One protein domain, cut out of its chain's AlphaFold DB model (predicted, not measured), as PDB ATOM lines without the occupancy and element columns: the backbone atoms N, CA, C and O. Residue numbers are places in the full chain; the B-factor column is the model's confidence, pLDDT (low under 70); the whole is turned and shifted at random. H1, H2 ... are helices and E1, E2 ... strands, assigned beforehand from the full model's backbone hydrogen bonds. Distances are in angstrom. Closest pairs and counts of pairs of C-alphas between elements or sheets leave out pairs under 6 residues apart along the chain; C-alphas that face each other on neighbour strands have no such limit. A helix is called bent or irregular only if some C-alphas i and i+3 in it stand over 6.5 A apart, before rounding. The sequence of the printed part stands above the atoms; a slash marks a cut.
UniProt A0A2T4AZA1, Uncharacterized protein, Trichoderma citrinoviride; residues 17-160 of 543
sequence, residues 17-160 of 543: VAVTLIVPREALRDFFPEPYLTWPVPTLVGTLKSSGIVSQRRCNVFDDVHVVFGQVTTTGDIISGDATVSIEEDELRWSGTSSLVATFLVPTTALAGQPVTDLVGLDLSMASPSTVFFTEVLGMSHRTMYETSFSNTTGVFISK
ATOM      1  N   VAL A  17     185.080 228.454 161.239       92.69
ATOM      2  CA  VAL A  17     183.958 229.410 161.309       92.69
ATOM      3  C   VAL A  17     184.232 230.471 162.371       92.69
ATOM      4  O   VAL A  17     185.018 230.235 163.289       92.69
ATOM      5  N   ALA A  18     183.582 231.624 162.262       94.75
ATOM      6  CA  ALA A  18     183.599 232.661 163.284       94.75
ATOM      7  C   ALA A  18     182.423 232.475 164.247       94.75
ATOM      8  O   ALA A  18     181.285 232.251 163.819       94.75
ATOM      9  N   VAL A  19     182.707 232.591 165.541       95.69
ATOM     10  CA  VAL A  19     181.701 232.662 166.601       95.69
ATOM     11  C   VAL A  19     181.699 234.085 167.137       95.69
ATOM     12  O   VAL A  19     182.721 234.549 167.636       95.69
ATOM     13  N   THR A  20     180.560 234.764 167.027       96.88
ATOM     14  CA  THR A  20     180.328 236.112 167.553       96.88
ATOM     15  C   THR A  20     179.429 236.020 168.778       96.88
ATOM     16  O   THR A  20     178.314 235.507 168.695       96.88
ATOM     17  N   LEU A  21     179.917 236.524 169.905       97.38
ATOM     18  CA  LEU A  21     179.257 236.544 171.202       97.38
ATOM     19  C   LEU A  21     178.975 237.993 171.605       97.38
ATOM     20  O   LEU A  21     179.895 238.806 171.690       97.38
ATOM     21  N   ILE A  22     177.713 238.304 171.886       97.06
ATOM     22  CA  ILE A  22     177.313 239.581 172.478       97.06
ATOM     23  C   ILE A  22     177.435 239.461 173.996       97.06
ATOM     24  O   ILE A  22     176.727 238.675 174.623       97.06
ATOM     25  N   VAL A  23     178.325 240.260 174.573       95.06
ATOM     26  CA  VAL A  23     178.585 240.361 176.007       95.06
ATOM     27  C   VAL A  23     177.888 241.613 176.548       95.06
ATOM     28  O   VAL A  23     178.274 242.736 176.196       95.06
ATOM     29  N   PRO A  24     176.854 241.454 177.389       93.38
ATOM     30  CA  PRO A  24     176.162 242.584 177.995       93.38
ATOM     31  C   PRO A  24     177.096 243.425 178.874       93.38
ATOM     32  O   PRO A  24     178.003 242.894 179.518       93.38
ATOM     33  N   ARG A  25     176.870 244.742 178.941       89.25
ATOM     34  CA  ARG A  25     177.744 245.660 179.699       89.25
ATOM     35  C   ARG A  25     177.775 245.357 181.189       89.25
ATOM     36  O   ARG A  25     178.801 245.548 181.834       89.25
ATOM     37  N   GLU A  26     176.669 244.882 181.744       88.44
ATOM     38  CA  GLU A  26     176.578 244.480 183.142       88.44
ATOM     39  C   GLU A  26     177.582 243.380 183.504       88.44
ATOM     40  O   GLU A  26     178.096 243.397 184.617       88.44
ATOM     41  N   ALA A  27     177.936 242.504 182.557       88.06
ATOM     42  CA  ALA A  27     178.926 241.447 182.756       88.06
ATOM     43  C   ALA A  27     180.368 241.983 182.841       88.06
ATOM     44  O   ALA A  27     181.262 241.295 183.327       88.06
ATOM     45  N   LEU A  28     180.609 243.220 182.391       86.31
ATOM     46  CA  LEU A  28     181.929 243.855 182.422       86.31
ATOM     47  C   LEU A  28     182.227 244.531 183.764       86.31
ATOM     48  O   LEU A  28     183.392 244.792 184.056       86.31
ATOM     49  N   ARG A  29     181.197 244.822 184.571       81.81
ATOM     50  CA  ARG A  29     181.311 245.651 185.785       81.81
ATOM     51  C   ARG A  29     182.337 245.120 186.781       81.81
ATOM     52  O   ARG A  29     183.088 245.907 187.345       81.81
ATOM     53  N   ASP A  30     182.388 243.802 186.949       79.19
ATOM     54  CA  ASP A  30     183.287 243.156 187.910       79.19
ATOM     55  C   ASP A  30     184.749 243.154 187.435       79.19
ATOM     56  O   ASP A  30     185.669 243.093 188.247       79.19
ATOM     57  N   PHE A  31     184.979 243.245 186.122       79.50
ATOM     58  CA  PHE A  31     186.313 243.182 185.517       79.50
ATOM     59  C   PHE A  31     186.880 244.564 185.172       79.50
ATOM     60  O   PHE A  31     188.094 244.714 185.041       79.50
ATOM     61  N   PHE A  32     186.013 245.568 185.038       78.88
ATOM     62  CA  PHE A  32     186.365 246.946 184.704       78.88
ATOM     63  C   PHE A  32     185.644 247.932 185.640       78.88
ATOM     64  O   PHE A  32     184.700 248.605 185.218       78.88
ATOM     65  N   PRO A  33     186.049 248.024 186.921       69.50
ATOM     66  CA  PRO A  33     185.445 248.972 187.848       69.50
ATOM     67  C   PRO A  33     185.845 250.414 187.492       69.50
ATOM     68  O   PRO A  33     187.024 250.763 187.449       69.50
ATOM     69  N   GLU A  34     184.857 251.280 187.259       65.75
ATOM     70  CA  GLU A  34     185.074 252.726 187.149       65.75
ATOM     71  C   GLU A  34     185.333 253.380 188.523       65.75
ATOM     72  O   GLU A  34     184.880 252.852 189.544       65.75
ATOM     73  N   PRO A  35     186.016 254.548 188.589       50.16
ATOM     74  CA  PRO A  35     186.440 255.416 187.477       50.16
ATOM     75  C   PRO A  35     187.959 255.444 187.219       50.16
ATOM     76  O   PRO A  35     188.439 256.267 186.442       50.16
ATOM     77  N   TYR A  36     188.743 254.576 187.859       52.69
ATOM     78  CA  TYR A  36     190.203 254.616 187.771       52.69
ATOM     79  C   TYR A  36     190.731 253.325 187.148       52.69
ATOM     80  O   TYR A  36     190.643 252.262 187.752       52.69
ATOM     81  N   LEU A  37     191.327 253.436 185.959       60.41
ATOM     82  CA  LEU A  37     192.087 252.384 185.269       60.41
ATOM     83  C   LEU A  37     193.378 252.020 186.042       60.41
ATOM     84  O   LEU A  37     194.486 252.179 185.538       60.41
ATOM     85  N   THR A  38     193.254 251.597 187.300       64.50
ATOM     86  CA  THR A  38     194.357 251.080 188.127       64.50
ATOM     87  C   THR A  38     194.441 249.561 188.075       64.50
ATOM     88  O   THR A  38     195.480 248.995 188.411       64.50
ATOM     89  N   TRP A  39     193.361 248.900 187.653       75.69
ATOM     90  CA  TRP A  39     193.333 247.458 187.466       75.69
ATOM     91  C   TRP A  39     194.033 247.074 186.160       75.69
ATOM     92  O   TRP A  39     193.945 247.809 185.170       75.69
ATOM     93  N   PRO A  40     194.741 245.932 186.132       75.31
ATOM     94  CA  PRO A  40     195.321 245.425 184.901       75.31
ATOM     95  C   PRO A  40     194.214 245.108 183.892       75.31
ATOM     96  O   PRO A  40     193.138 244.644 184.260       75.31
ATOM     97  N   VAL A  41     194.486 245.317 182.604       78.94
ATOM     98  CA  VAL A  41     193.546 244.930 181.544       78.94
ATOM     99  C   VAL A  41     193.474 243.396 181.483       78.94
ATOM    100  O   VAL A  41     194.526 242.757 181.375       78.94
ATOM    101  N   PRO A  42     192.277 242.783 181.554       81.69
ATOM    102  CA  PRO A  42     192.138 241.337 181.497       81.69
ATOM    103  C   PRO A  42     192.535 240.804 180.120       81.69
ATOM    104  O   PRO A  42     192.070 241.290 179.090       81.69
ATOM    105  N   THR A  43     193.363 239.759 180.091       85.31
ATOM    106  CA  THR A  43     193.601 238.992 178.862       85.31
ATOM    107  C   THR A  43     192.418 238.062 178.606       85.31
ATOM    108  O   THR A  43     192.187 237.131 179.379       85.31
ATOM    109  N   LEU A  44     191.675 238.317 177.531       88.69
ATOM    110  CA  LEU A  44     190.437 237.612 177.199       88.69
ATOM    111  C   LEU A  44     190.691 236.425 176.270       88.69
ATOM    112  O   LEU A  44     191.514 236.510 175.364       88.69
ATOM    113  N   VAL A  45     189.944 235.343 176.476       92.75
ATOM    114  CA  VAL A  45     189.964 234.150 175.622       92.75
ATOM    115  C   VAL A  45     188.545 233.683 175.315       92.75
ATOM    116  O   VAL A  45     187.654 233.699 176.171       92.75
ATOM    117  N   GLY A  46     188.331 233.244 174.080       94.44
ATOM    118  CA  GLY A  46     187.097 232.610 173.648       94.44
ATOM    119  C   GLY A  46     187.075 231.166 174.122       94.44
ATOM    120  O   GLY A  46     188.084 230.461 174.056       94.44
ATOM    121  N   THR A  47     185.934 230.694 174.608       93.44
ATOM    122  CA  THR A  47     185.807 229.326 175.117       93.44
ATOM    123  C   THR A  47     184.593 228.616 174.555       93.44
ATOM    124  O   THR A  47     183.518 229.190 174.397       93.44
ATOM    125  N   LEU A  48     184.789 227.332 174.268       92.50
ATOM    126  CA  LEU A  48     183.749 226.394 173.872       92.50
ATOM    127  C   LEU A  48     183.700 225.274 174.901       92.50
ATOM    128  O   LEU A  48     184.694 224.558 175.076       92.50
ATOM    129  N   LYS A  49     182.560 225.123 175.573       88.69
ATOM    130  CA  LYS A  49     182.397 224.187 176.688       88.69
ATOM    131  C   LYS A  49     181.207 223.252 176.454       88.69
ATOM    132  O   LYS A  49     180.227 223.627 175.816       88.69
ATOM    133  N   SER A  50     181.298 222.036 176.988       85.62
ATOM    134  CA  SER A  50     180.178 221.085 177.040       85.62
ATOM    135  C   SER A  50     179.436 221.162 178.383       85.62
ATOM    136  O   SER A  50     180.089 221.212 179.432       85.62
ATOM    137  N   SER A  51     178.108 221.089 178.397       68.88
ATOM    138  CA  SER A  51     177.283 220.920 179.592       68.88
ATOM    139  C   SER A  51     177.413 219.479 180.073       68.88
ATOM    140  O   SER A  51     176.736 218.564 179.604       68.88
ATOM    141  N   GLY A  52     178.348 219.247 180.980       64.94
ATOM    142  CA  GLY A  52     178.575 217.943 181.586       64.94
ATOM    143  C   GLY A  52     179.187 218.101 182.966       64.94
ATOM    144  O   GLY A  52     179.549 219.207 183.373       64.94
ATOM    145  N   ILE A  53     179.312 216.989 183.691       58.72
ATOM    146  CA  ILE A  53     180.006 216.946 184.985       58.72
ATOM    147  C   ILE A  53     181.400 217.567 184.807       58.72
ATOM    148  O   ILE A  53     182.099 217.245 183.846       58.72
ATOM    149  N   VAL A  54     181.807 218.449 185.728       60.03
ATOM    150  CA  VAL A  54     183.046 219.254 185.645       60.03
ATOM    151  C   VAL A  54     184.284 218.409 185.301       60.03
ATOM    152  O   VAL A  54     185.132 218.854 184.535       60.03
ATOM    153  N   SER A  55     184.358 217.165 185.787       54.78
ATOM    154  CA  SER A  55     185.461 216.225 185.535       54.78
ATOM    155  C   SER A  55     185.554 215.687 184.097       54.78
ATOM    156  O   SER A  55     186.590 215.145 183.722       54.78
ATOM    157  N   GLN A  56     184.502 215.835 183.288       57.94
ATOM    158  CA  GLN A  56     184.434 215.413 181.880       57.94
ATOM    159  C   GLN A  56     184.111 216.583 180.935       57.94
ATOM    160  O   GLN A  56     183.822 216.373 179.754       57.94
ATOM    161  N   ARG A  57     184.151 217.824 181.441       68.81
ATOM    162  CA  ARG A  57     183.852 219.025 180.658       68.81
ATOM    163  C   ARG A  57     184.951 219.235 179.621       68.81
ATOM    164  O   ARG A  57     186.083 219.580 179.959       68.81
ATOM    165  N   ARG A  58     184.617 219.054 178.341       74.25
ATOM    166  CA  ARG A  58     185.492 219.492 177.254       74.25
ATOM    167  C   ARG A  58     185.496 221.015 177.255       74.25
ATOM    168  O   ARG A  58     184.432 221.627 177.268       74.25
ATOM    169  N   CYS A  59     186.686 221.602 177.257       84.00
ATOM    170  CA  CYS A  59     186.890 223.039 177.175       84.00
ATOM    171  C   CYS A  59     187.939 223.294 176.094       84.00
ATOM    172  O   CYS A  59     189.091 222.889 176.250       84.00
ATOM    173  N   ASN A  60     187.527 223.899 174.984       88.62
ATOM    174  CA  ASN A  60     188.457 224.408 173.982       88.62
ATOM    175  C   ASN A  60     188.613 225.914 174.223       88.62
ATOM    176  O   ASN A  60     187.610 226.599 174.427       88.62
ATOM    177  N   VAL A  61     189.851 226.402 174.211       90.88
ATOM    178  CA  VAL A  61     190.203 227.804 174.467       90.88
ATOM    179  C   VAL A  61     190.833 228.384 173.204       90.88
ATOM    180  O   VAL A  61     191.610 227.696 172.540       90.88
ATOM    181  N   PHE A  62     190.471 229.618 172.872       92.19
ATOM    182  CA  PHE A  62     190.902 230.340 171.681       92.19
ATOM    183  C   PHE A  62     191.409 231.719 172.098       92.19
ATOM    184  O   PHE A  62     190.639 232.525 172.617       92.19
ATOM    185  N   ASP A  63     192.697 231.977 171.882       87.38
ATOM    186  CA  ASP A  63     193.354 233.203 172.355       87.38
ATOM    187  C   ASP A  63     193.201 234.388 171.383       87.38
ATOM    188  O   ASP A  63     193.328 235.539 171.786       87.38
ATOM    189  N   ASP A  64     192.897 234.125 170.107       87.56
ATOM    190  CA  ASP A  64     192.667 235.163 169.095       87.56
ATOM    191  C   ASP A  64     191.210 235.646 169.146       87.56
ATOM    192  O   ASP A  64     190.328 235.124 168.452       87.56
ATOM    193  N   VAL A  65     190.955 236.602 170.042       91.56
ATOM    194  CA  VAL A  65     189.639 237.209 170.256       91.56
ATOM    195  C   VAL A  65     189.662 238.669 169.832       91.56
ATOM    196  O   VAL A  65     190.365 239.496 170.407       91.56
ATOM    197  N   HIS A  66     188.813 239.007 168.870       91.25
ATOM    198  CA  HIS A  66     188.557 240.384 168.481       91.25
ATOM    199  C   HIS A  66     187.374 240.937 169.279       91.25
ATOM    200  O   HIS A  66     186.292 240.346 169.255       91.25
ATOM    201  N   VAL A  67     187.571 242.059 169.972       91.75
ATOM    202  CA  VAL A  67     186.534 242.702 170.788       91.75
ATOM    203  C   VAL A  67     186.286 244.137 170.345       91.75
ATOM    204  O   VAL A  67     187.225 244.879 170.070       91.75
ATOM    205  N   VAL A  68     185.018 244.533 170.290       93.38
ATOM    206  CA  VAL A  68     184.601 245.893 169.926       93.38
ATOM    207  C   VAL A  68     183.261 246.216 170.586       93.38
ATOM    208  O   VAL A  68     182.430 245.327 170.756       93.38
ATOM    209  N   PHE A  69     183.032 247.467 170.983       94.75
ATOM    210  CA  PHE A  69     181.697 247.904 171.403       94.75
ATOM    211  C   PHE A  69     180.858 248.204 170.169       94.75
ATOM    212  O   PHE A  69     181.305 248.944 169.297       94.75
ATOM    213  N   GLY A  70     179.655 247.649 170.079       95.19
ATOM    214  CA  GLY A  70     178.823 247.887 168.908       95.19
ATOM    215  C   GLY A  70     177.569 247.037 168.837       95.19
ATOM    216  O   GLY A  70     177.296 246.202 169.706       95.19
ATOM    217  N   GLN A  71     176.805 247.255 167.773       94.94
ATOM    218  CA  GLN A  71     175.586 246.515 167.483       94.94
ATOM    219  C   GLN A  71     175.826 245.506 166.359       94.94
ATOM    220  O   GLN A  71     176.305 245.843 165.277       94.94
ATOM    221  N   VAL A  72     175.467 244.246 166.613       94.94
ATOM    222  CA  VAL A  72     175.559 243.186 165.607       94.94
ATOM    223  C   VAL A  72     174.376 243.285 164.649       94.94
ATOM    224  O   VAL A  72     173.218 243.293 165.068       94.94
ATOM    225  N   THR A  73     174.676 243.306 163.357       93.62
ATOM    226  CA  THR A  73     173.703 243.243 162.267       93.62
ATOM    227  C   THR A  73     173.988 242.026 161.398       93.62
ATOM    228  O   THR A  73     175.123 241.556 161.291       93.62
ATOM    229  N   THR A  74     172.942 241.454 160.812       92.38
ATOM    230  CA  THR A  74     173.041 240.227 160.020       92.38
ATOM    231  C   THR A  74     172.313 240.423 158.701       92.38
ATOM    232  O   THR A  74     171.241 241.025 158.644       92.38
ATOM    233  N   THR A  75     172.902 239.928 157.616       89.69
ATOM    234  CA  THR A  75     172.259 239.928 156.297       89.69
ATOM    235  C   THR A  75     172.291 238.522 155.716       89.69
ATOM    236  O   THR A  75     173.327 237.862 155.746       89.69
ATOM    237  N   GLY A  76     171.154 238.043 155.205       87.44
ATOM    238  CA  GLY A  76     170.982 236.654 154.766       87.44
ATOM    239  C   GLY A  76     170.445 235.732 155.868       87.44
ATOM    240  O   GLY A  76     169.950 236.191 156.895       87.44
ATOM    241  N   ASP A  77     170.511 234.419 155.639       85.25
ATOM    242  CA  ASP A  77     169.969 233.410 156.556       85.25
ATOM    243  C   ASP A  77     171.078 232.729 157.378       85.25
ATOM    244  O   ASP A  77     171.913 231.980 156.863       85.25
ATOM    245  N   ILE A  78     171.077 232.996 158.688       84.19
ATOM    246  CA  ILE A  78     172.052 232.448 159.647       84.19
ATOM    247  C   ILE A  78     171.933 230.927 159.726       84.19
ATOM    248  O   ILE A  78     172.924 230.217 159.899       84.19
ATOM    249  N   ILE A  79     170.718 230.409 159.578       82.00
ATOM    250  CA  ILE A  79     170.420 229.009 159.840       82.00
ATOM    251  C   ILE A  79     170.978 228.110 158.729       82.00
ATOM    252  O   ILE A  79     171.482 227.020 159.011       82.00
ATOM    253  N   SER A  80     170.924 228.562 157.476       82.06
ATOM    254  CA  SER A  80     171.571 227.890 156.338       82.06
ATOM    255  C   SER A  80     173.088 228.108 156.274       82.06
ATOM    256  O   SER A  80     173.773 227.389 155.540       82.06
ATOM    257  N   GLY A  81     173.620 229.048 157.062       82.19
ATOM    258  CA  GLY A  81     175.037 229.414 157.068       82.19
ATOM    259  C   GLY A  81     175.435 230.357 155.936       82.19
ATOM    260  O   GLY A  81     176.626 230.512 155.662       82.19
ATOM    261  N   ASP A  82     174.460 230.953 155.250       85.75
ATOM    262  CA  ASP A  82     174.683 231.886 154.143       85.75
ATOM    263  C   ASP A  82     174.580 233.355 154.583       85.75
ATOM    264  O   ASP A  82     174.784 234.255 153.772       85.75
ATOM    265  N   ALA A  83     174.311 233.612 155.869       87.12
ATOM    266  CA  ALA A  83     174.365 234.958 156.415       87.12
ATOM    267  C   ALA A  83     175.790 235.499 156.548       87.12
ATOM    268  O   ALA A  83     176.737 234.784 156.895       87.12
ATOM    269  N   THR A  84     175.895 236.810 156.368       89.75
ATOM    270  CA  THR A  84     177.041 237.603 156.797       89.75
ATOM    271  C   THR A  84     176.694 238.343 158.081       89.75
ATOM    272  O   THR A  84     175.548 238.751 158.297       89.75
ATOM    273  N   VAL A  85     177.689 238.469 158.952       93.50
ATOM    274  CA  VAL A  85     177.593 239.206 160.210       93.50
ATOM    275  C   VAL A  85     178.405 240.486 160.046       93.50
ATOM    276  O   VAL A  85     179.505 240.466 159.493       93.50
ATOM    277  N   SER A  86     177.871 241.598 160.521       94.31
ATOM    278  CA  SER A  86     178.536 242.898 160.570       94.31
ATOM    279  C   SER A  86     178.365 243.508 161.954       94.31
ATOM    280  O   SER A  86     177.457 243.141 162.700       94.31
ATOM    281  N   ILE A  87     179.269 244.414 162.314       95.50
ATOM    282  CA  ILE A  87     179.214 245.144 163.579       95.50
ATOM    283  C   ILE A  87     179.243 246.628 163.242       95.50
ATOM    284  O   ILE A  87     180.150 247.083 162.549       95.50
ATOM    285  N   GLU A  88     178.241 247.356 163.715       94.88
ATOM    286  CA  GLU A  88     178.238 248.814 163.734       94.88
ATOM    287  C   GLU A  88     178.924 249.260 165.029       94.88
ATOM    288  O   GLU A  88     178.407 249.006 166.119       94.88
ATOM    289  N   GLU A  89     180.136 249.813 164.915       93.75
ATOM    290  CA  GLU A  89     180.947 250.217 166.069       93.75
ATOM    291  C   GLU A  89     180.312 251.409 166.796       93.75
ATOM    292  O   GLU A  89     179.900 252.393 166.187       93.75
ATOM    293  N   ASP A  90     180.270 251.322 168.123       93.31
ATOM    294  CA  ASP A  90     179.909 252.431 168.998       93.31
ATOM    295  C   ASP A  90     181.138 253.321 169.204       93.31
ATOM    296  O   ASP A  90     182.031 253.003 169.998       93.31
ATOM    297  N   GLU A  91     181.182 254.450 168.494       92.88
ATOM    298  CA  GLU A  91     182.301 255.398 168.548       92.88
ATOM    299  C   GLU A  91     182.551 255.958 169.960       92.88
ATOM    300  O   GLU A  91     183.680 256.333 170.288       92.88
ATOM    301  N   LEU A  92     181.531 255.972 170.831       89.56
ATOM    302  CA  LEU A  92     181.659 256.415 172.223       89.56
ATOM    303  C   LEU A  92     182.285 255.341 173.129       89.56
ATOM    304  O   LEU A  92     182.679 255.644 174.259       89.56
ATOM    305  N   ARG A  93     182.421 254.097 172.649       87.56
ATOM    306  CA  ARG A  93     183.127 252.982 173.303       87.56
ATOM    307  C   ARG A  93     182.686 252.791 174.757       87.56
ATOM    308  O   ARG A  93     181.542 252.421 175.017       87.56
ATOM    309  N   TRP A  94     183.569 253.049 175.723       85.00
ATOM    310  CA  TRP A  94     183.272 252.927 177.152       85.00
ATOM    311  C   TRP A  94     182.161 253.878 177.607       85.00
ATOM    312  O   TRP A  94     181.307 253.460 178.382       85.00
ATOM    313  N   SER A  95     182.108 255.093 177.054       86.31
ATOM    314  CA  SER A  95     181.066 256.093 177.333       86.31
ATOM    315  C   SER A  95     179.766 255.865 176.551       86.31
ATOM    316  O   SER A  95     178.789 256.576 176.775       86.31
ATOM    317  N   GLY A  96     179.757 254.904 175.624       88.44
ATOM    318  CA  GLY A  96     178.582 254.510 174.854       88.44
ATOM    319  C   GLY A  96     177.642 253.573 175.612       88.44
ATOM    320  O   GLY A  96     177.822 253.275 176.795       88.44
ATOM    321  N   THR A  97     176.632 253.065 174.908       90.06
ATOM    322  CA  THR A  97     175.603 252.171 175.475       90.06
ATOM    323  C   THR A  97     175.614 250.774 174.869       90.06
ATOM    324  O   THR A  97     175.003 249.864 175.426       90.06
ATOM    325  N   SER A  98     176.319 250.570 173.756       93.44
ATOM    326  CA  SER A  98     176.294 249.304 173.014       93.44
ATOM    327  C   SER A  98     177.020 248.185 173.751       93.44
ATOM    328  O   SER A  98     178.002 248.442 174.442       93.44
ATOM    329  N   SER A  99     176.569 246.942 173.612       94.25
ATOM    330  CA  SER A  99     177.234 245.776 174.207       94.25
ATOM    331  C   SER A  99     178.659 245.580 173.675       94.25
ATOM    332  O   SER A  99     179.006 246.063 172.594       94.25
ATOM    333  N   LEU A 100     179.484 244.843 174.421       95.00
ATOM    334  CA  LEU A 100     180.777 244.385 173.921       95.00
ATOM    335  C   LEU A 100     180.544 243.160 173.033       95.00
ATOM    336  O   LEU A 100     179.895 242.202 173.441       95.00
ATOM    337  N   VAL A 101     181.067 243.170 171.819       96.56
ATOM    338  CA  VAL A 101     180.976 242.058 170.876       96.56
ATOM    339  C   VAL A 101     182.337 241.386 170.799       96.56
ATOM    340  O   VAL A 101     183.313 242.018 170.403       96.56
ATOM    341  N   ALA A 102     182.403 240.107 171.161       96.56
ATOM    342  CA  ALA A 102     183.605 239.289 171.066       96.56
ATOM    343  C   ALA A 102     183.478 238.300 169.906       96.56
ATOM    344  O   ALA A 102     182.484 237.583 169.805       96.56
ATOM    345  N   THR A 103     184.475 238.238 169.028       96.31
ATOM    346  CA  THR A 103     184.502 237.301 167.902       96.31
ATOM    347  C   THR A 103     185.824 236.553 167.855       96.31
ATOM    348  O   THR A 103     186.884 237.168 167.912       96.31
ATOM    349  N   PHE A 104     185.765 235.236 167.690       95.38
ATOM    350  CA  PHE A 104     186.943 234.388 167.523       95.38
ATOM    351  C   PHE A 104     186.679 233.261 166.519       95.38
ATOM    352  O   PHE A 104     185.536 232.854 166.283       95.38
ATOM    353  N   LEU A 105     187.754 232.768 165.902       93.75
ATOM    354  CA  LEU A 105     187.705 231.695 164.911       93.75
ATOM    355  C   LEU A 105     187.842 230.327 165.578       93.75
ATOM    356  O   LEU A 105     188.733 230.105 166.396       93.75
ATOM    357  N   VAL A 106     186.990 229.383 165.180       92.81
ATOM    358  CA  VAL A 106     186.988 228.021 165.722       92.81
ATOM    359  C   VAL A 106     186.983 226.979 164.602       92.81
ATOM    360  O   VAL A 106     186.270 227.136 163.605       92.81
ATOM    361  N   PRO A 107     187.739 225.873 164.741       91.81
ATOM    362  CA  PRO A 107     187.608 224.730 163.850       91.81
ATOM    363  C   PRO A 107     186.188 224.173 163.912       91.81
ATOM    364  O   PRO A 107     185.642 223.965 164.998       91.81
ATOM    365  N   THR A 108     185.596 223.839 162.769       89.81
ATOM    366  CA  THR A 108     184.235 223.271 162.747       89.81
ATOM    367  C   THR A 108     184.146 221.922 163.458       89.81
ATOM    368  O   THR A 108     183.107 221.572 164.016       89.81
ATOM    369  N   THR A 109     185.265 221.201 163.553       86.56
ATOM    370  CA  THR A 109     185.400 219.982 164.361       86.56
ATOM    371  C   THR A 109     185.245 220.222 165.864       86.56
ATOM    372  O   THR A 109     184.820 219.310 166.570       86.56
ATOM    373  N   ALA A 110     185.539 221.426 166.368       86.94
ATOM    374  CA  ALA A 110     185.324 221.776 167.771       86.94
ATOM    375  C   ALA A 110     183.825 221.903 168.100       86.94
ATOM    376  O   ALA A 110     183.413 221.539 169.197       86.94
ATOM    377  N   LEU A 111     183.012 222.337 167.130       85.19
ATOM    378  CA  LEU A 111     181.555 222.466 167.259       85.19
ATOM    379  C   LEU A 111     180.807 221.148 166.998       85.19
ATOM    380  O   LEU A 111     179.717 220.941 167.523       85.19
ATOM    381  N   ALA A 112     181.384 220.258 166.185       76.69
ATOM    382  CA  ALA A 112     180.780 218.979 165.797       76.69
ATOM    383  C   ALA A 112     181.275 217.768 166.620       76.69
ATOM    384  O   ALA A 112     180.828 216.642 166.398       76.69
ATOM    385  N   GLY A 113     182.233 217.966 167.531       67.12
ATOM    386  CA  GLY A 113     182.833 216.896 168.330       67.12
ATOM    387  C   GLY A 113     181.931 216.367 169.453       67.12
ATOM    388  O   GLY A 113     181.001 217.035 169.891       67.12
ATOM    389  N   GLN A 114     182.246 215.166 169.953       62.44
ATOM    390  CA  GLN A 114     181.734 214.657 171.232       62.44
ATOM    391  C   GLN A 114     182.739 214.951 172.374       62.44
ATOM    392  O   GLN A 114     183.952 214.928 172.117       62.44
ATOM    393  N   PRO A 115     182.286 215.207 173.621       69.19
ATOM    394  CA  PRO A 115     180.908 215.547 174.008       69.19
ATOM    395  C   PRO A 115     180.421 216.827 173.310       69.19
ATOM    396  O   PRO A 115     181.238 217.654 172.911       69.19
ATOM    397  N   VAL A 116     179.100 216.946 173.125       76.56
ATOM    398  CA  VAL A 116     178.485 218.054 172.376       76.56
ATOM    399  C   VAL A 116     178.850 219.382 173.035       76.56
ATOM    400  O   VAL A 116     178.682 219.547 174.241       76.56
ATOM    401  N   THR A 117     179.362 220.310 172.231       80.81
ATOM    402  CA  THR A 117     179.582 221.694 172.653       80.81
ATOM    403  C   THR A 117     178.258 222.442 172.569       80.81
ATOM    404  O   THR A 117     177.646 222.503 171.504       80.81
ATOM    405  N   ASP A 118     177.829 223.021 173.678       85.94
ATOM    406  CA  ASP A 118     176.540 223.701 173.818       85.94
ATOM    407  C   ASP A 118     176.660 225.070 174.511       85.94
ATOM    408  O   ASP A 118     175.724 225.872 174.439       85.94
ATOM    409  N   LEU A 119     177.827 225.365 175.097       91.31
ATOM    410  CA  LEU A 119     178.144 226.628 175.754       91.31
ATOM    411  C   LEU A 119     179.295 227.346 175.048       91.31
ATOM    412  O   LEU A 119     180.297 226.739 174.650       91.31
ATOM    413  N   VAL A 120     179.153 228.661 174.957       94.31
ATOM    414  CA  VAL A 120     180.172 229.595 174.493       94.31
ATOM    415  C   VAL A 120     180.398 230.642 175.573       94.31
ATOM    416  O   VAL A 120     179.447 231.104 176.204       94.31
ATOM    417  N   GLY A 121     181.649 231.024 175.791       94.06
ATOM    418  CA  GLY A 121     181.964 232.049 176.771       94.06
ATOM    419  C   GLY A 121     183.190 232.871 176.427       94.06
ATOM    420  O   GLY A 121     184.034 232.463 175.629       94.06
ATOM    421  N   LEU A 122     183.269 234.019 177.080       93.62
ATOM    422  CA  LEU A 122     184.434 234.876 177.168       93.62
ATOM    423  C   LEU A 122     185.007 234.712 178.579       93.62
ATOM    424  O   LEU A 122     184.354 235.051 179.567       93.62
ATOM    425  N   ASP A 123     186.207 234.150 178.669       90.94
ATOM    426  CA  ASP A 123     186.901 233.869 179.928       90.94
ATOM    427  C   ASP A 123     188.204 234.682 180.012       90.94
ATOM    428  O   ASP A 123     188.702 235.201 179.014       90.94
ATOM    429  N   LEU A 124     188.800 234.732 181.204       87.62
ATOM    430  CA  LEU A 124     190.186 235.160 181.385       87.62
ATOM    431  C   LEU A 124     191.171 234.058 180.954       87.62
ATOM    432  O   LEU A 124     190.959 232.871 181.232       87.62
ATOM    433  N   SER A 125     192.278 234.455 180.324       84.81
ATOM    434  CA  SER A 125     193.384 233.559 179.954       84.81
ATOM    435  C   SER A 125     193.969 232.856 181.180       84.81
ATOM    436  O   SER A 125     194.038 233.430 182.257       84.81
ATOM    437  N   MET A 126     194.445 231.617 181.041       65.25
ATOM    438  CA  MET A 126     194.876 230.788 182.178       65.25
ATOM    439  C   MET A 126     196.296 231.045 182.696       65.25
ATOM    440  O   MET A 126     196.700 230.422 183.675       65.25
ATOM    441  N   ALA A 127     197.064 231.924 182.050       65.50
ATOM    442  CA  ALA A 127     198.494 232.073 182.329       65.50
ATOM    443  C   ALA A 127     199.012 233.508 182.138       65.50
ATOM    444  O   ALA A 127     200.152 233.702 181.722       65.50
ATOM    445  N   SER A 128     198.190 234.519 182.434       67.12
ATOM    446  CA  SER A 128     198.644 235.913 182.423       67.12
ATOM    447  C   SER A 128     198.835 236.443 183.853       67.12
ATOM    448  O   SER A 128     198.061 236.071 184.740       67.12
ATOM    449  N   PRO A 129     199.806 237.343 184.107       67.69
ATOM    450  CA  PRO A 129     199.900 238.050 185.386       67.69
ATOM    451  C   PRO A 129     198.605 238.788 185.753       67.69
ATOM    452  O   PRO A 129     198.243 238.844 186.924       67.69
ATOM    453  N   SER A 130     197.866 239.291 184.752       73.38
ATOM    454  CA  SER A 130     196.558 239.920 184.974       73.38
ATOM    455  C   SER A 130     195.548 238.930 185.562       73.38
ATOM    456  O   SER A 130     194.830 239.264 186.498       73.38
ATOM    457  N   THR A 131     195.550 237.679 185.098       75.12
ATOM    458  CA  THR A 131     194.643 236.633 185.585       75.12
ATOM    459  C   THR A 131     194.873 236.332 187.056       75.12
ATOM    460  O   THR A 131     193.901 236.112 187.771       75.12
ATOM    461  N   VAL A 132     196.128 236.333 187.520       77.44
ATOM    462  CA  VAL A 132     196.447 236.130 188.943       77.44
ATOM    463  C   VAL A 132     195.782 237.217 189.783       77.44
ATOM    464  O   VAL A 132     195.041 236.890 190.703       77.44
ATOM    465  N   PHE A 133     195.933 238.484 189.389       81.00
ATOM    466  CA  PHE A 133     195.271 239.608 190.055       81.00
ATOM    467  C   PHE A 133     193.745 239.437 190.098       81.00
ATOM    468  O   PHE A 133     193.142 239.503 191.167       81.00
ATOM    469  N   PHE A 134     193.106 239.154 188.958       79.25
ATOM    470  CA  PHE A 134     191.651 238.962 188.916       79.25
ATOM    471  C   PHE A 134     191.194 237.763 189.746       79.25
ATOM    472  O   PHE A 134     190.140 237.809 190.371       79.25
ATOM    473  N   THR A 135     191.994 236.703 189.788       78.50
ATOM    474  CA  THR A 135     191.710 235.505 190.581       78.50
ATOM    475  C   THR A 135     191.803 235.784 192.079       78.50
ATOM    476  O   THR A 135     190.983 235.278 192.840       78.50
ATOM    477  N   GLU A 136     192.774 236.588 192.512       81.00
ATOM    478  CA  GLU A 136     192.922 236.998 193.913       81.00
ATOM    479  C   GLU A 136     191.790 237.933 194.354       81.00
ATOM    480  O   GLU A 136     191.261 237.781 195.452       81.00
ATOM    481  N   VAL A 137     191.396 238.873 193.492       81.50
ATOM    482  CA  VAL A 137     190.401 239.902 193.827       81.50
ATOM    483  C   VAL A 137     188.962 239.396 193.699       81.50
ATOM    484  O   VAL A 137     188.145 239.658 194.579       81.50
ATOM    485  N   LEU A 138     188.640 238.674 192.621       79.44
ATOM    486  CA  LEU A 138     187.282 238.190 192.329       79.44
ATOM    487  C   LEU A 138     187.065 236.727 192.756       79.44
ATOM    488  O   LEU A 138     185.936 236.241 192.780       79.44
ATOM    489  N   GLY A 139     188.136 236.014 193.110       75.44
ATOM    490  CA  GLY A 139     188.107 234.593 193.444       75.44
ATOM    491  C   GLY A 139     188.172 233.671 192.218       75.44
ATOM    492  O   GLY A 139     187.745 234.007 191.114       75.44
ATOM    493  N   MET A 140     188.647 232.438 192.437       64.88
ATOM    494  CA  MET A 140     188.797 231.383 191.412       64.88
ATOM    495  C   MET A 140     187.518 231.086 190.607       64.88
ATOM    496  O   MET A 140     187.594 230.589 189.482       64.88
ATOM    497  N   SER A 141     186.346 231.363 191.181       61.62
ATOM    498  CA  SER A 141     185.041 231.112 190.561       61.62
ATOM    499  C   SER A 141     184.639 232.174 189.525       61.62
ATOM    500  O   SER A 141     183.774 231.898 188.699       61.62
ATOM    501  N   HIS A 142     185.281 233.349 189.517       66.00
ATOM    502  CA  HIS A 142     184.968 234.482 188.632       66.00
ATOM    503  C   HIS A 142     185.931 234.590 187.434       66.00
ATOM    504  O   HIS A 142     186.319 235.673 187.008       66.00
ATOM    505  N   ARG A 143     186.327 233.448 186.851       77.06
ATOM    506  CA  ARG A 143     187.159 233.417 185.629       77.06
ATOM    507  C   ARG A 143     186.366 233.694 184.348       77.06
ATOM    508  O   ARG A 143     186.943 234.041 183.320       77.06
ATOM    509  N   THR A 144     185.061 233.461 184.385       87.00
ATOM    510  CA  THR A 144     184.172 233.611 183.235       87.00
ATOM    511  C   THR A 144     183.545 234.990 183.287       87.00
ATOM    512  O   THR A 144     182.799 235.289 184.214       87.00
ATOM    513  N   MET A 145     183.856 235.819 182.291       88.56
ATOM    514  CA  MET A 145     183.272 237.150 182.155       88.56
ATOM    515  C   MET A 145     181.824 237.045 181.695       88.56
ATOM    516  O   MET A 145     180.933 237.657 182.271       88.56
ATOM    517  N   TYR A 146     181.577 236.222 180.679       92.69
ATOM    518  CA  TYR A 146     180.231 235.943 180.208       92.69
ATOM    519  C   TYR A 146     180.174 234.567 179.558       92.69
ATOM    520  O   TYR A 146     181.064 234.200 178.796       92.69
ATOM    521  N   GLU A 147     179.123 233.807 179.838       92.94
ATOM    522  CA  GLU A 147     178.873 232.499 179.238       92.94
ATOM    523  C   GLU A 147     177.389 232.373 178.909       92.94
ATOM    524  O   GLU A 147     176.518 232.780 179.680       92.94
ATOM    525  N   THR A 148     177.094 231.813 177.743       93.94
ATOM    526  CA  THR A 148     175.724 231.569 177.303       93.94
ATOM    527  C   THR A 148     175.652 230.317 176.433       93.94
ATOM    528  O   THR A 148     176.667 229.765 176.002       93.94
ATOM    529  N   SER A 149     174.436 229.834 176.188       92.00
ATOM    530  CA  SER A 149     174.219 228.680 175.317       92.00
ATOM    531  C   SER A 149     174.225 229.091 173.850       92.00
ATOM    532  O   SER A 149     173.678 230.133 173.494       92.00
ATOM    533  N   PHE A 150     174.711 228.211 172.974       89.50
ATOM    534  CA  PHE A 150     174.515 228.332 171.524       89.50
ATOM    535  C   PHE A 150     173.037 228.368 171.101       89.50
ATOM    536  O   PHE A 150     172.726 228.778 169.987       89.50
ATOM    537  N   SER A 151     172.120 227.970 171.988       87.19
ATOM    538  CA  SER A 151     170.676 228.109 171.776       87.19
ATOM    539  C   SER A 151     170.190 229.566 171.866       87.19
ATOM    540  O   SER A 151     169.077 229.860 171.436       87.19
ATOM    541  N   ASN A 152     170.998 230.483 172.415       90.50
ATOM    542  CA  ASN A 152     170.699 231.912 172.481       90.50
ATOM    543  C   ASN A 152     170.958 232.579 171.121       90.50
ATOM    544  O   ASN A 152     172.009 233.175 170.885       90.50
ATOM    545  N   THR A 153     169.971 232.503 170.231       85.62
ATOM    546  CA  THR A 153     170.052 233.035 168.860       85.62
ATOM    547  C   THR A 153     170.122 234.560 168.778       85.62
ATOM    548  O   THR A 153     170.428 235.094 167.715       85.62
ATOM    549  N   THR A 154     169.843 235.269 169.875       90.25
ATOM    550  CA  THR A 154     169.978 236.730 169.957       90.25
ATOM    551  C   THR A 154     171.354 237.180 170.437       90.25
ATOM    552  O   THR A 154     171.761 238.296 170.132       90.25
ATOM    553  N   GLY A 155     172.064 236.337 171.193       91.94
ATOM    554  CA  GLY A 155     173.359 236.666 171.793       91.94
ATOM    555  C   GLY A 155     174.555 235.974 171.139       91.94
ATOM    556  O   GLY A 155     175.690 236.359 171.409       91.94
ATOM    557  N   VAL A 156     174.323 234.963 170.297       94.81
ATOM    558  CA  VAL A 156     175.381 234.168 169.663       94.81
ATOM    559  C   VAL A 156     175.097 233.985 168.181       94.81
ATOM    560  O   VAL A 156     174.022 233.532 167.791       94.81
ATOM    561  N   PHE A 157     176.104 234.260 167.355       94.69
ATOM    562  CA  PHE A 157     176.044 234.085 165.909       94.69
ATOM    563  C   PHE A 157     177.206 233.219 165.436       94.69
ATOM    564  O   PHE A 157     178.349 233.415 165.843       94.69
ATOM    565  N   ILE A 158     176.911 232.266 164.552       93.38
ATOM    566  CA  ILE A 158     177.924 231.459 163.869       93.38
ATOM    567  C   ILE A 158     177.880 231.831 162.394       93.38
ATOM    568  O   ILE A 158     176.825 231.760 161.764       93.38
ATOM    569  N   SER A 159     179.025 232.214 161.839       93.38
ATOM    570  CA  SER A 159     179.138 232.604 160.434       93.38
ATOM    571  C   SER A 159     180.418 232.065 159.809       93.38
ATOM    572  O   SER A 159     181.351 231.646 160.496       93.38
ATOM    573  N   LYS A 160     180.459 232.000 158.475       91.62
ATOM    574  CA  LYS A 160     181.622 231.458 157.755       91.62
ATOM    575  C   LYS A 160     182.852 232.361 157.882       91.62
ATOM    576  O   LYS A 160     183.967 231.857 157.851       91.62
TER     577      LYS A 160
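What this domain is: This is residues 17 to 160 of the 543 residues of an uncharacterized protein of Trichoderma citrinoviride (UniProt A0A2T4AZA1). Two antiparallel sheets lie face to face as a sandwich with crossed strands: a sheet of five, curled and folded back on itself so that E5 and E4 face E1 and E9, and a smaller sheet of four. Three short helices only graze the sheet of four, and residues 33 to 38 stick out. The printed part has 144 residues with nine named strands and three named helices, in the order E1 H1 E2 E3 E4 E5 E6 H2 E7 H3 E8 E9; the sheets run E5 E4 E6 E1 E9 and E3 E2 E7 E8, and the class is mixed. The whole is compact, with a radius of gyration of the C-alphas of 15.6 A, and flat, spanning 45 by 42 by 21 A.

How they stand to each other: E1, residues 17 to 23, has two antiparallel neighbours: E6, residues 100 to 107, with N 19 and O 104 at 2.9 A, and E9, residues 156 to 159, with N 18 and O 159 at 2.8 A, both within hydrogen-bond range. H1, residues 25 to 28, comes closest to E8, residues 144 to 149, at the C-alphas of Ala 27 and Met 145, 6.1 A apart. E2, residues 44 to 49, and E3, residues 59 to 62, form a hairpin, with N 46 and O 62 at 2.8 A. E3 runs on into E4, residues 65 to 75, which bends by 101 degrees at residue 69. E4 pairs with E6 over residues 65 to 69, N 66 and O 103 at 2.8 A, and over residues 70 to 75 with E5, residues 84 to 89, N 73 and O 86 at 2.9 A; E4 and E5 are a hairpin. This is a folded sheet, one sheet bent back into two leaves, with E6 as the hinge; the closest C-alphas of E5 and E9 are Thr 84 and Ser 159, 6.5 A. H2, residues 108 to 112, grazes the sheet of four with residues 110 to 111. E7, residues 119 to 124, is the antiparallel neighbour of E2, N 47 and O 121 at 2.8 A, and of E8, N 122 and O 146 at 2.8 A. The closest C-alphas of E7 and H3, residues 129 to 138, are Leu 124 and Thr 131, 6.3 A. Every O i to N i+4 pair in H2 and H3 is within hydrogen-bond range; H1 is too short for one.

Where its parts are: E1 begins at C-alpha 17 (183.958, 229.410, 161.309) and is 19.1 A long. E4 spans 22.5 A, E6 23.1 A and H3 14.4 A. E9 ends at C-alpha 159 (179.138, 232.604, 160.434).

The domain as a whole: The farthest C-alphas, Thr 38 and Ser 80, are 45.5 A apart. The printed part has no cut; the link H1 to E2 is long. Confidence is under 70 at residues 33 to 38, 51 to 57, 113 to 115, 126 to 129 and 140 to 142.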